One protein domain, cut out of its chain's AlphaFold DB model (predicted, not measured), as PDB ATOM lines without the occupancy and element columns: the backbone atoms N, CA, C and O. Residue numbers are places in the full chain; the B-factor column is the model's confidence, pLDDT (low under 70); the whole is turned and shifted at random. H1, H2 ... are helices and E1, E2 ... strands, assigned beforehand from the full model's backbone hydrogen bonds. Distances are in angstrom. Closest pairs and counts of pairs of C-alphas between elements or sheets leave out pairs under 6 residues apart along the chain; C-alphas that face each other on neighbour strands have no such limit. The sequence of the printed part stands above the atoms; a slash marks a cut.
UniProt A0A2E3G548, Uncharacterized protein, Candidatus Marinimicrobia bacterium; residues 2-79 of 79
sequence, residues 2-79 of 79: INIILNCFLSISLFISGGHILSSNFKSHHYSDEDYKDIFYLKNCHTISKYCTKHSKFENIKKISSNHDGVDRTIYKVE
ATOM      1  N   ILE A   2     -40.481  -3.036  18.862       66.75
ATOM      2  CA  ILE A   2     -40.469  -3.614  17.496       66.75
ATOM      3  C   ILE A   2     -40.627  -2.560  16.377       66.75
ATOM      4  O   ILE A   2     -39.848  -2.562  15.431       66.75
ATOM      5  N   ASN A   3     -41.548  -1.594  16.515       79.06
ATOM      6  CA  ASN A   3     -41.746  -0.536  15.508       79.06
ATOM      7  C   ASN A   3     -40.534   0.394  15.314       79.06
ATOM      8  O   ASN A   3     -40.333   0.908  14.220       79.06
ATOM      9  N   ILE A   4     -39.725   0.625  16.354       86.75
ATOM     10  CA  ILE A   4     -38.537   1.493  16.258       86.75
ATOM     11  C   ILE A   4     -37.465   0.801  15.417       86.75
ATOM     12  O   ILE A   4     -36.884   1.414  14.527       86.75
ATOM     13  N   ILE A   5     -37.256  -0.493  15.664       88.56
ATOM     14  CA  ILE A   5     -36.307  -1.321  14.916       88.56
ATOM     15  C   ILE A   5     -36.716  -1.384  13.438       88.56
ATOM     16  O   ILE A   5     -35.889  -1.157  12.559       88.56
ATOM     17  N   LEU A   6     -38.002  -1.617  13.158       88.31
ATOM     18  CA  LEU A   6     -38.528  -1.712  11.795       88.31
ATOM     19  C   LEU A   6     -38.421  -0.383  11.026       88.31
ATOM     20  O   LEU A   6     -37.996  -0.374   9.874       88.31
ATOM     21  N   ASN A   7     -38.722   0.741  11.684       88.50
ATOM     22  CA  ASN A   7     -38.528   2.072  11.105       88.50
ATOM     23  C   ASN A   7     -37.047   2.383  10.853       88.50
ATOM     24  O   ASN A   7     -36.732   3.034   9.866       88.50
ATOM     25  N   CYS A   8     -36.133   1.901  11.699       92.25
ATOM     26  CA  CYS A   8     -34.698   2.056  11.471       92.25
ATOM     27  C   CYS A   8     -34.253   1.305  10.204       92.25
ATOM     28  O   CYS A   8     -33.576   1.882   9.354       92.25
ATOM     29  N   PHE A   9     -34.707   0.058  10.022       92.31
ATOM     30  CA  PHE A   9     -34.461  -0.696   8.788       92.31
ATOM     31  C   PHE A   9     -35.056  -0.014   7.557       92.31
ATOM     32  O   PHE A   9     -34.385   0.055   6.529       92.31
ATOM     33  N   LEU A  10     -36.274   0.524   7.659       92.19
ATOM     34  CA  LEU A  10     -36.884   1.304   6.585       92.19
ATOM     35  C   LEU A  10     -36.024   2.523   6.226       92.19
ATOM     36  O   LEU A  10     -35.736   2.723   5.050       92.19
ATOM     37  N   SER A  11     -35.581   3.305   7.214       92.56
ATOM     38  CA  SER A  11     -34.739   4.486   6.987       92.56
ATOM     39  C   SER A  11     -33.396   4.127   6.352       92.56
ATOM     40  O   SER A  11     -32.970   4.801   5.422       92.56
ATOM     41  N   ILE A  12     -32.745   3.049   6.802       93.75
ATOM     42  CA  ILE A  12     -31.494   2.551   6.204       93.75
ATOM     43  C   ILE A  12     -31.736   2.097   4.760       93.75
ATOM     44  O   ILE A  12     -30.972   2.443   3.863       93.75
ATOM     45  N   SER A  13     -32.818   1.354   4.521       91.62
ATOM     46  CA  SER A  13     -33.194   0.880   3.187       91.62
ATOM     47  C   SER A  13     -33.466   2.047   2.236       91.62
ATOM     48  O   SER A  13     -32.955   2.056   1.116       91.62
ATOM     49  N   LEU A  14     -34.218   3.056   2.684       92.12
ATOM     50  CA  LEU A  14     -34.473   4.292   1.942       92.12
ATOM     51  C   LEU A  14     -33.184   5.073   1.681       92.12
ATOM     52  O   LEU A  14     -32.972   5.507   0.558       92.12
ATOM     53  N   PHE A  15     -32.300   5.199   2.670       92.94
ATOM     54  CA  PHE A  15     -31.026   5.905   2.517       92.94
ATOM     55  C   PHE A  15     -30.114   5.250   1.469       92.94
ATOM     56  O   PHE A  15     -29.495   5.946   0.671       92.94
ATOM     57  N   ILE A  16     -30.049   3.914   1.442       91.06
ATOM     58  CA  ILE A  16     -29.210   3.168   0.492       91.06
ATOM     59  C   ILE A  16     -29.843   3.126  -0.903       91.06
ATOM     60  O   ILE A  16     -29.149   3.283  -1.905       91.06
ATOM     61  N   SER A  17     -31.149   2.865  -0.984       89.31
ATOM     62  CA  SER A  17     -31.836   2.655  -2.265       89.31
ATOM     63  C   SER A  17     -32.388   3.933  -2.892       89.31
ATOM     64  O   SER A  17     -32.692   3.926  -4.080       89.31
ATOM     65  N   GLY A  18     -32.570   5.006  -2.120       89.62
ATOM     66  CA  GLY A  18     -33.215   6.240  -2.568       89.62
ATOM     67  C   GLY A  18     -34.632   6.017  -3.097       89.62
ATOM     68  O   GLY A  18     -34.990   6.587  -4.117       89.62
ATOM     69  N   GLY A  19     -35.403   5.097  -2.511       89.75
ATOM     70  CA  GLY A  19     -36.754   4.776  -2.992       89.75
ATOM     71  C   GLY A  19     -36.789   3.920  -4.268       89.75
ATOM     72  O   GLY A  19     -37.852   3.727  -4.863       89.75
ATOM     73  N   HIS A  20     -35.642   3.404  -4.726       93.62
ATOM     74  CA  HIS A  20     -35.591   2.489  -5.862       93.62
ATOM     75  C   HIS A  20     -35.904   1.045  -5.467       93.62
ATOM     76  O   HIS A  20     -35.398   0.511  -4.481       93.62
ATOM     77  N   ILE A  21     -36.691   0.378  -6.309       92.62
ATOM     78  CA  ILE A  21     -37.008  -1.045  -6.202       92.62
ATOM     79  C   ILE A  21     -36.610  -1.740  -7.500       92.62
ATOM     80  O   ILE A  21     -36.932  -1.287  -8.601       92.62
ATOM     81  N   LEU A  22     -35.916  -2.865  -7.360       91.94
ATOM     82  CA  LEU A  22     -35.584  -3.766  -8.457       91.94
ATOM     83  C   LEU A  22     -36.665  -4.842  -8.564       91.94
ATOM     84  O   LEU A  22     -36.919  -5.572  -7.605       91.94
ATOM     85  N   SER A  23     -37.312  -4.926  -9.725       91.88
ATOM     86  CA  SER A  23     -38.307  -5.960  -9.995       91.88
ATOM     87  C   SER A  23     -37.655  -7.276 -10.425       91.88
ATOM     88  O   SER A  23     -36.500  -7.312 -10.852       91.88
ATOM     89  N   SER A  24     -38.425  -8.364 -10.391       90.19
ATOM     90  CA  SER A  24     -38.017  -9.696 -10.863       90.19
ATOM     91  C   SER A  24     -37.521  -9.713 -12.314       90.19
ATOM     92  O   SER A  24     -36.802 -10.624 -12.704       90.19
ATOM     93  N   ASN A  25     -37.897  -8.709 -13.111       90.25
ATOM     94  CA  ASN A  25     -37.482  -8.545 -14.504       90.25
ATOM     95  C   ASN A  25     -36.205  -7.694 -14.653       90.25
ATOM     96  O   ASN A  25     -35.954  -7.169 -15.735       90.25
ATOM     97  N   PHE A  26     -35.445  -7.489 -13.568       89.00
ATOM     98  CA  PHE A  26     -34.251  -6.634 -13.506       89.00
ATOM     99  C   PHE A  26     -34.499  -5.174 -13.927       89.00
ATOM    100  O   PHE A  26     -33.570  -4.445 -14.275       89.00
ATOM    101  N   LYS A  27     -35.754  -4.712 -13.873       92.12
ATOM    102  CA  LYS A  27     -36.101  -3.310 -14.116       92.12
ATOM    103  C   LYS A  27     -36.048  -2.543 -12.802       92.12
ATOM    104  O   LYS A  27     -36.524  -3.017 -11.774       92.12
ATOM    105  N   SER A  28     -35.465  -1.352 -12.847       93.50
ATOM    106  CA  SER A  28     -35.458  -0.413 -11.724       93.50
ATOM    107  C   SER A  28     -36.688   0.484 -11.808       93.50
ATOM    108  O   SER A  28     -36.928   1.097 -12.851       93.50
ATOM    109  N   HIS A  29     -37.415   0.577 -10.702       94.75
ATOM    110  CA  HIS A  29     -38.599   1.403 -10.491       94.75
ATOM    111  C   HIS A  29     -38.287   2.387  -9.361       94.75
ATOM    112  O   HIS A  29     -37.508   2.054  -8.470       94.75
ATOM    113  N   HIS A  30     -38.834   3.597  -9.412       95.94
ATOM    114  CA  HIS A  30     -38.642   4.601  -8.365       95.94
ATOM    115  C   HIS A  30     -40.012   5.023  -7.852       95.94
ATOM    116  O   HIS A  30     -40.922   5.243  -8.654       95.94
ATOM    117  N   TYR A  31     -40.139   5.107  -6.536       95.38
ATOM    118  CA  TYR A  31     -41.362   5.480  -5.837       95.38
ATOM    119  C   TYR A  31     -41.045   6.620  -4.870       95.38
ATOM    120  O   TYR A  31     -39.891   6.779  -4.470       95.38
ATOM    121  N   SER A  32     -42.056   7.409  -4.501       95.38
ATOM    122  CA  SER A  32     -41.899   8.395  -3.425       95.38
ATOM    123  C   SER A  32     -41.549   7.697  -2.108       95.38
ATOM    124  O   SER A  32     -41.836   6.512  -1.934       95.38
ATOM    125  N   ASP A  33     -40.972   8.426  -1.157       94.00
ATOM    126  CA  ASP A  33     -40.613   7.864   0.151       94.00
ATOM    127  C   ASP A  33     -41.830   7.262   0.879       94.00
ATOM    128  O   ASP A  33     -41.726   6.217   1.527       94.00
ATOM    129  N   GLU A  34     -43.003   7.886   0.727       93.62
ATOM    130  CA  GLU A  34     -44.274   7.397   1.272       93.62
ATOM    131  C   GLU A  34     -44.726   6.097   0.595       93.62
ATOM    132  O   GLU A  34     -45.047   5.119   1.272       93.62
ATOM    133  N   ASP A  35     -44.687   6.039  -0.737       94.81
ATOM    134  CA  ASP A  35     -45.079   4.840  -1.479       94.81
ATOM    135  C   ASP A  35     -44.092   3.690  -1.263       94.81
ATOM    136  O   ASP A  35     -44.499   2.536  -1.115       94.81
ATOM    137  N   TYR A  36     -42.797   3.993  -1.182       94.50
ATOM    138  CA  TYR A  36     -41.759   3.021  -0.865       94.50
ATOM    139  C   TYR A  36     -41.968   2.412   0.522       94.50
ATOM    140  O   TYR A  36     -41.838   1.198   0.690       94.50
ATOM    141  N   LYS A  37     -42.322   3.233   1.517       94.38
ATOM    142  CA  LYS A  37     -42.640   2.769   2.870       94.38
ATOM    143  C   LYS A  37     -43.781   1.755   2.865       94.38
ATOM    144  O   LYS A  37     -43.668   0.713   3.515       94.38
ATOM    145  N   ASP A  38     -44.840   2.017   2.108       94.62
ATOM    146  CA  ASP A  38     -45.955   1.077   1.980       94.62
ATOM    147  C   ASP A  38     -45.527  -0.234   1.302       94.62
ATOM    148  O   ASP A  38     -45.934  -1.316   1.729       94.62
ATOM    149  N   ILE A  39     -44.654  -0.165   0.289       93.88
ATOM    150  CA  ILE A  39     -44.113  -1.356  -0.381       93.88
ATOM    151  C   ILE A  39     -43.198  -2.161   0.557       93.88
ATOM    152  O   ILE A  39     -43.265  -3.394   0.582       93.88
ATOM    153  N   PHE A  40     -42.377  -1.495   1.372       92.25
ATOM    154  CA  PHE A  40     -41.501  -2.141   2.353       92.25
ATOM    155  C   PHE A  40     -42.312  -2.969   3.362       92.25
ATOM    156  O   PHE A  40     -41.998  -4.142   3.613       92.25
ATOM    157  N   TYR A  41     -43.404  -2.390   3.874       92.56
ATOM    158  CA  TYR A  41     -44.315  -3.030   4.825       92.56
ATOM    159  C   TYR A  41     -45.346  -3.975   4.198       92.56
ATOM    160  O   TYR A  41     -46.106  -4.618   4.929       92.56
ATOM    161  N   LEU A  42     -45.353  -4.123   2.871       94.50
ATOM    162  CA  LEU A  42     -46.251  -5.041   2.182       94.50
ATOM    163  C   LEU A  42     -46.073  -6.468   2.722       94.50
ATOM    164  O   LEU A  42     -44.952  -6.955   2.921       94.50
ATOM    165  N   LYS A  43     -47.198  -7.140   2.977       92.81
ATOM    166  CA  LYS A  43     -47.223  -8.543   3.408       92.81
ATOM    167  C   LYS A  43     -46.866  -9.467   2.241       92.81
ATOM    168  O   LYS A  43     -47.091  -9.136   1.079       92.81
ATOM    169  N   ASN A  44     -46.331 -10.647   2.552       92.69
ATOM    170  CA  ASN A  44     -46.035 -11.659   1.539       92.69
ATOM    171  C   ASN A  44     -47.285 -12.022   0.718       92.69
ATOM    172  O   ASN A  44     -48.375 -12.135   1.271       92.69
ATOM    173  N   CYS A  45     -47.113 -12.231  -0.584       91.69
ATOM    174  CA  CYS A  45     -48.144 -12.565  -1.565       91.69
ATOM    175  C   CYS A  45     -49.254 -11.518  -1.750       91.69
ATOM    176  O   CYS A  45     -50.159 -11.761  -2.549       91.69
ATOM    177  N   HIS A  46     -49.167 -10.357  -1.095       94.44
ATOM    178  CA  HIS A  46     -50.076  -9.239  -1.322       94.44
ATOM    179  C   HIS A  46     -49.575  -8.326  -2.438       94.44
ATOM    180  O   HIS A  46     -48.370  -8.200  -2.673       94.44
ATOM    181  N   THR A  47     -50.535  -7.684  -3.100       95.94
ATOM    182  CA  THR A  47     -50.311  -6.710  -4.165       95.94
ATOM    183  C   THR A  47     -50.765  -5.332  -3.694       95.94
ATOM    184  O   THR A  47     -51.785  -5.216  -3.017       95.94
ATOM    185  N   ILE A  48     -50.024  -4.297  -4.074       96.69
ATOM    186  CA  ILE A  48     -50.386  -2.891  -3.894       96.69
ATOM    187  C   ILE A  48     -50.175  -2.152  -5.215       96.69
ATOM    188  O   ILE A  48     -49.256  -2.481  -5.960       96.69
ATOM    189  N   SER A  49     -51.022  -1.171  -5.518       97.12
ATOM    190  CA  SER A  49     -50.843  -0.309  -6.689       97.12
ATOM    191  C   SER A  49     -50.234   1.012  -6.242       97.12
ATOM    192  O   SER A  49     -50.817   1.674  -5.383       97.12
ATOM    193  N   LYS A  50     -49.068   1.376  -6.783       97.00
ATOM    194  CA  LYS A  50     -48.363   2.623  -6.450       97.00
ATOM    195  C   LYS A  50     -47.916   3.361  -7.699       97.00
ATOM    196  O   LYS A  50     -47.749   2.761  -8.761       97.00
ATOM    197  N   TYR A  51     -47.731   4.671  -7.566       96.12
ATOM    198  CA  TYR A  51     -47.285   5.498  -8.675       96.12
ATOM    199  C   TYR A  51     -45.761   5.454  -8.782       96.12
ATOM    200  O   TYR A  51     -45.035   5.916  -7.902       96.12
ATOM    201  N   CYS A  52     -45.264   4.900  -9.881       95.56
ATOM    202  CA  CYS A  52     -43.843   4.890 -10.177       95.56
ATOM    203  C   CYS A  52     -43.451   6.237 -10.785       95.56
ATOM    204  O   CYS A  52     -43.812   6.548 -11.922       95.56
ATOM    205  N   THR A  53     -42.675   7.029 -10.050       94.88
ATOM    206  CA  THR A  53     -42.220   8.361 -10.473       94.88
ATOM    207  C   THR A  53     -41.270   8.284 -11.667       94.88
ATOM    208  O   THR A  53     -41.280   9.162 -12.524       94.88
ATOM    209  N   LYS A  54     -40.512   7.187 -11.795       93.94
ATOM    210  CA  LYS A  54     -39.613   6.956 -12.936       93.94
ATOM    211  C   LYS A  54     -40.349   6.673 -14.246       93.94
ATOM    212  O   LYS A  54     -39.908   7.132 -15.293       93.94
ATOM    213  N   HIS A  55     -41.437   5.905 -14.206       92.44
ATOM    214  CA  HIS A  55     -42.209   5.546 -15.406       92.44
ATOM    215  C   HIS A  55     -43.469   6.402 -15.590       92.44
ATOM    216  O   HIS A  55     -44.177   6.224 -16.577       92.44
ATOM    217  N   SER A  56     -43.742   7.313 -14.651       94.38
ATOM    218  CA  SER A  56     -44.918   8.188 -14.628       94.38
ATOM    219  C   SER A  56     -46.244   7.441 -14.830       94.38
ATOM    220  O   SER A  56     -47.117   7.872 -15.583       94.38
ATOM    221  N   LYS A  57     -46.384   6.280 -14.182       95.06
ATOM    222  CA  LYS A  57     -47.578   5.430 -14.271       95.06
ATOM    223  C   LYS A  57     -47.823   4.668 -12.974       95.06
ATOM    224  O   LYS A  57     -46.899   4.448 -12.192       95.06
ATOM    225  N   PHE A  58     -49.060   4.222 -12.786       96.06
ATOM    226  CA  PHE A  58     -49.387   3.258 -11.742       96.06
ATOM    227  C   PHE A  58     -48.869   1.875 -12.125       96.06
ATOM    228  O   PHE A  58     -49.063   1.420 -13.253       96.06
ATOM    229  N   GLU A  59     -48.201   1.227 -11.179       95.94
ATOM    230  CA  GLU A  59     -47.673  -0.125 -11.315       95.94
ATOM    231  C   GLU A  59     -48.185  -0.980 -10.155       95.94
ATOM    232  O   GLU A  59     -48.312  -0.510  -9.019       95.94
ATOM    233  N   ASN A  60     -48.494  -2.244 -10.439       96.44
ATOM    234  CA  ASN A  60     -48.908  -3.197  -9.417       96.44
ATOM    235  C   ASN A  60     -47.678  -3.924  -8.881       96.44
ATOM    236  O   ASN A  60     -47.022  -4.672  -9.605       96.44
ATOM    237  N   ILE A  61     -47.381  -3.729  -7.599       95.75
ATOM    238  CA  ILE A  61     -46.251  -4.348  -6.914       95.75
ATOM    239  C   ILE A  61     -46.752  -5.497  -6.052       95.75
ATOM    240  O   ILE A  61     -47.537  -5.295  -5.127       95.75
ATOM    241  N   LYS A  62     -46.246  -6.700  -6.310       96.31
ATOM    242  CA  LYS A  62     -46.450  -7.879  -5.465       96.31
ATOM    243  C   LYS A  62     -45.148  -8.262  -4.776       96.31
ATOM    244  O   LYS A  62     -44.138  -8.485  -5.445       96.31
ATOM    245  N   LYS A  63     -45.179  -8.394  -3.449       94.62
ATOM    246  CA  LYS A  63     -44.041  -8.897  -2.666       94.62
ATOM    247  C   LYS A  63     -44.146 -10.407  -2.512       94.62
ATOM    248  O   LYS A  63     -45.178 -10.920  -2.088       94.62
ATOM    249  N   ILE A  64     -43.073 -11.113  -2.836       93.38
ATOM    250  CA  ILE A  64     -42.954 -12.560  -2.675       93.38
ATOM    251  C   ILE A  64     -41.739 -12.814  -1.790       93.38
ATOM    252  O   ILE A  64     -40.611 -12.537  -2.189       93.38
ATOM    253  N   SER A  65     -41.969 -13.325  -0.587       90.00
ATOM    254  CA  SER A  65     -40.922 -13.870   0.269       90.00
ATOM    255  C   SER A  65     -40.891 -15.385   0.109       90.00
ATOM    256  O   SER A  65     -41.913 -16.044   0.307       90.00
ATOM    257  N   SER A  66     -39.729 -15.929  -0.233       87.75
ATOM    258  CA  SER A  66     -39.495 -17.369  -0.338       87.75
ATOM    259  C   SER A  66     -38.274 -17.736   0.486       87.75
ATOM    260  O   SER A  66     -37.257 -17.055   0.389       87.75
ATOM    261  N   ASN A  67     -38.356 -18.834   1.230       87.12
ATOM    262  CA  ASN A  67     -37.189 -19.481   1.813       87.12
ATOM    263  C   ASN A  67     -36.821 -20.673   0.922       87.12
ATOM    264  O   ASN A  67     -37.675 -21.516   0.643       87.12
ATOM    265  N   HIS A  68     -35.596 -20.706   0.408       82.38
ATOM    266  CA  HIS A  68     -35.082 -21.848  -0.347       82.38
ATOM    267  C   HIS A  68     -33.685 -22.182   0.161       82.38
ATOM    268  O   HIS A  68     -32.836 -21.292   0.221       82.38
ATOM    269  N   ASP A  69     -33.476 -23.435   0.566       87.00
ATOM    270  CA  ASP A  69     -32.231 -23.930   1.169       87.00
ATOM    271  C   ASP A  69     -31.733 -23.079   2.352       87.00
ATOM    272  O   ASP A  69     -30.545 -22.806   2.499       87.00
ATOM    273  N   GLY A  70     -32.662 -22.609   3.193       87.94
ATOM    274  CA  GLY A  70     -32.351 -21.764   4.347       87.94
ATOM    275  C   GLY A  70     -32.067 -20.297   4.006       87.94
ATOM    276  O   GLY A  70     -31.803 -19.510   4.911       87.94
ATOM    277  N   VAL A  71     -32.156 -19.903   2.731       86.88
ATOM    278  CA  VAL A  71     -31.973 -18.517   2.288       86.88
ATOM    279  C   VAL A  71     -33.324 -17.841   2.089       86.88
ATOM    280  O   VAL A  71     -34.083 -18.200   1.183       86.88
ATOM    281  N   ASP A  72     -33.588 -16.810   2.890       87.31
ATOM    282  CA  ASP A  72     -34.731 -15.920   2.696       87.31
ATOM    283  C   ASP A  72     -34.483 -14.960   1.529       87.31
ATOM    284  O   ASP A  72     -33.496 -14.222   1.484       87.31
ATOM    285  N   ARG A  73     -35.408 -14.949   0.569       88.75
ATOM    286  CA  ARG A  73     -35.384 -14.080  -0.609       88.75
ATOM    287  C   ARG A  73     -36.653 -13.250  -0.651       88.75
ATOM    288  O   ARG A  73     -37.748 -13.796  -0.547       88.75
ATOM    289  N   THR A  74     -36.505 -11.945  -0.865       89.81
ATOM    290  CA  THR A  74     -37.627 -11.050  -1.175       89.81
ATOM    291  C   THR A  74     -37.561 -10.669  -2.645       89.81
ATOM    292  O   THR A  74     -36.563 -10.121  -3.106       89.81
ATOM    293  N   ILE A  75     -38.629 -10.963  -3.376       91.19
ATOM    294  CA  ILE A  75     -38.775 -10.691  -4.802       91.19
ATOM    295  C   ILE A  75     -39.960  -9.744  -4.976       91.19
ATOM    296  O   ILE A  75     -41.058 -10.019  -4.489       91.19
ATOM    297  N   TYR A  76     -39.749  -8.644  -5.695       92.69
ATOM    298  CA  TYR A  76     -40.817  -7.735  -6.098       92.69
ATOM    299  C   TYR A  76     -41.207  -8.024  -7.545       92.69
ATOM    300  O   TYR A  76     -40.393  -7.872  -8.455       92.69
ATOM    301  N   LYS A  77     -42.451  -8.439  -7.779       94.62
ATOM    302  CA  LYS A  77     -43.017  -8.512  -9.130       94.62
ATOM    303  C   LYS A  77     -43.732  -7.195  -9.409       94.62
ATOM    304  O   LYS A  77     -44.567  -6.796  -8.603       94.62
ATOM    305  N   VAL A  78     -43.382  -6.535 -10.509       92.88
ATOM    306  CA  VAL A  78     -43.983  -5.261 -10.922       92.88
ATOM    307  C   VAL A  78     -44.614  -5.444 -12.297       92.88
ATOM    308  O   VAL A  78     -43.925  -5.884 -13.224       92.88
ATOM    309  N   GLU A  79     -45.909  -5.146 -12.398       86.81
ATOM    310  CA  GLU A  79     -46.743  -5.258 -13.607       86.81
ATOM    311  C   GLU A  79     -47.330  -3.897 -14.004       86.81
ATOM    312  O   GLU A  79     -47.824  -3.176 -13.103       86.81
TER     313      GLU A  79
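Overview. This is residues 2 to 79 of the 79 residues of an uncharacterized protein of Candidatus Marinimicrobia bacterium (UniProt A0A2E3G548). A three-stranded antiparallel sheet, E3 E4 E5, has helix H2 over one face, and helix H1 crosses H2 on the side away from the sheet. A small hairpin of E1 and E2 sits beside H2, with E2 near E3 and E1 near E5, while residues 67 to 72, the tip of the long hairpin E4 and E5, stick out. The printed part has 78 residues, with two named helices and five named strands in the order H1 E1 E2 H2 E3 E4 E5, and its class is mixed, helices and strands. The whole is compact, with a radius of gyration of the C-alphas of 12.5 A, and spans 36 by 28 by 20 A.

Arrangement. Start at H1, residues 2 to 17, which touches H2, residues 33 to 40, with its residues 10 to 14 alone. Their closest C-alphas, of Leu 10 and Lys 37, are 7.0 A apart, and they run opposite ways at a steep tilt of 66 degrees. In both helices every O i to N i+4 pair is within hydrogen-bond range. Next look at the hairpin of E1, residues 20 to 22, and E2, residues 28 to 30, antiparallel at 150 degrees, with N 21 and O 29 at 2.9 A, within hydrogen-bond range. The closest C-alphas of E2 and E3, residues 47 to 52, are those of His 30 and Cys 52, 5.5 A apart. The closest of E1 and E5, residues 71 to 78, are those of Leu 22 and Tyr 76, 7.0 A apart. E3, E4, residues 57 to 68, and E5 form a meander, each strand the antiparallel neighbour of the one before. Within hydrogen-bond range you find N 48 and O 61 at 2.9 A between E3 and E4, and N 64 and O 75 at 2.8 A between E4 and E5. H2 is on this sheet at a height of 9.0 A, over E3 and only just over E4, where 3 of its 8 C-alphas fall. It runs along the strands, at 24 degrees to E3 on the local plane. H1 is not on the sheet.

Along the chain. Find C-alpha 2 at (-40.469, -3.614, 17.496); from there H1 runs 22.5 A to C-alpha 17. E1 and E2 are 6.8 A each, and H2 is 10.3 A. E3 covers 14.6 A, and E4, the longest strand, runs 33.1 A from C-alpha 57 at (-47.578, 5.430, -14.271). E5 runs 22.2 A and ends at C-alpha 78, (-43.983, -5.261, -10.922).

Size, cuts and confidence. The C-alphas farthest apart, of Ser 56 and Asp 69, are 38.0 A from each other. The printed part has no cut and no long link. Mean pLDDT of the printed part is 91.9; look at residue 2 for the one value under 70.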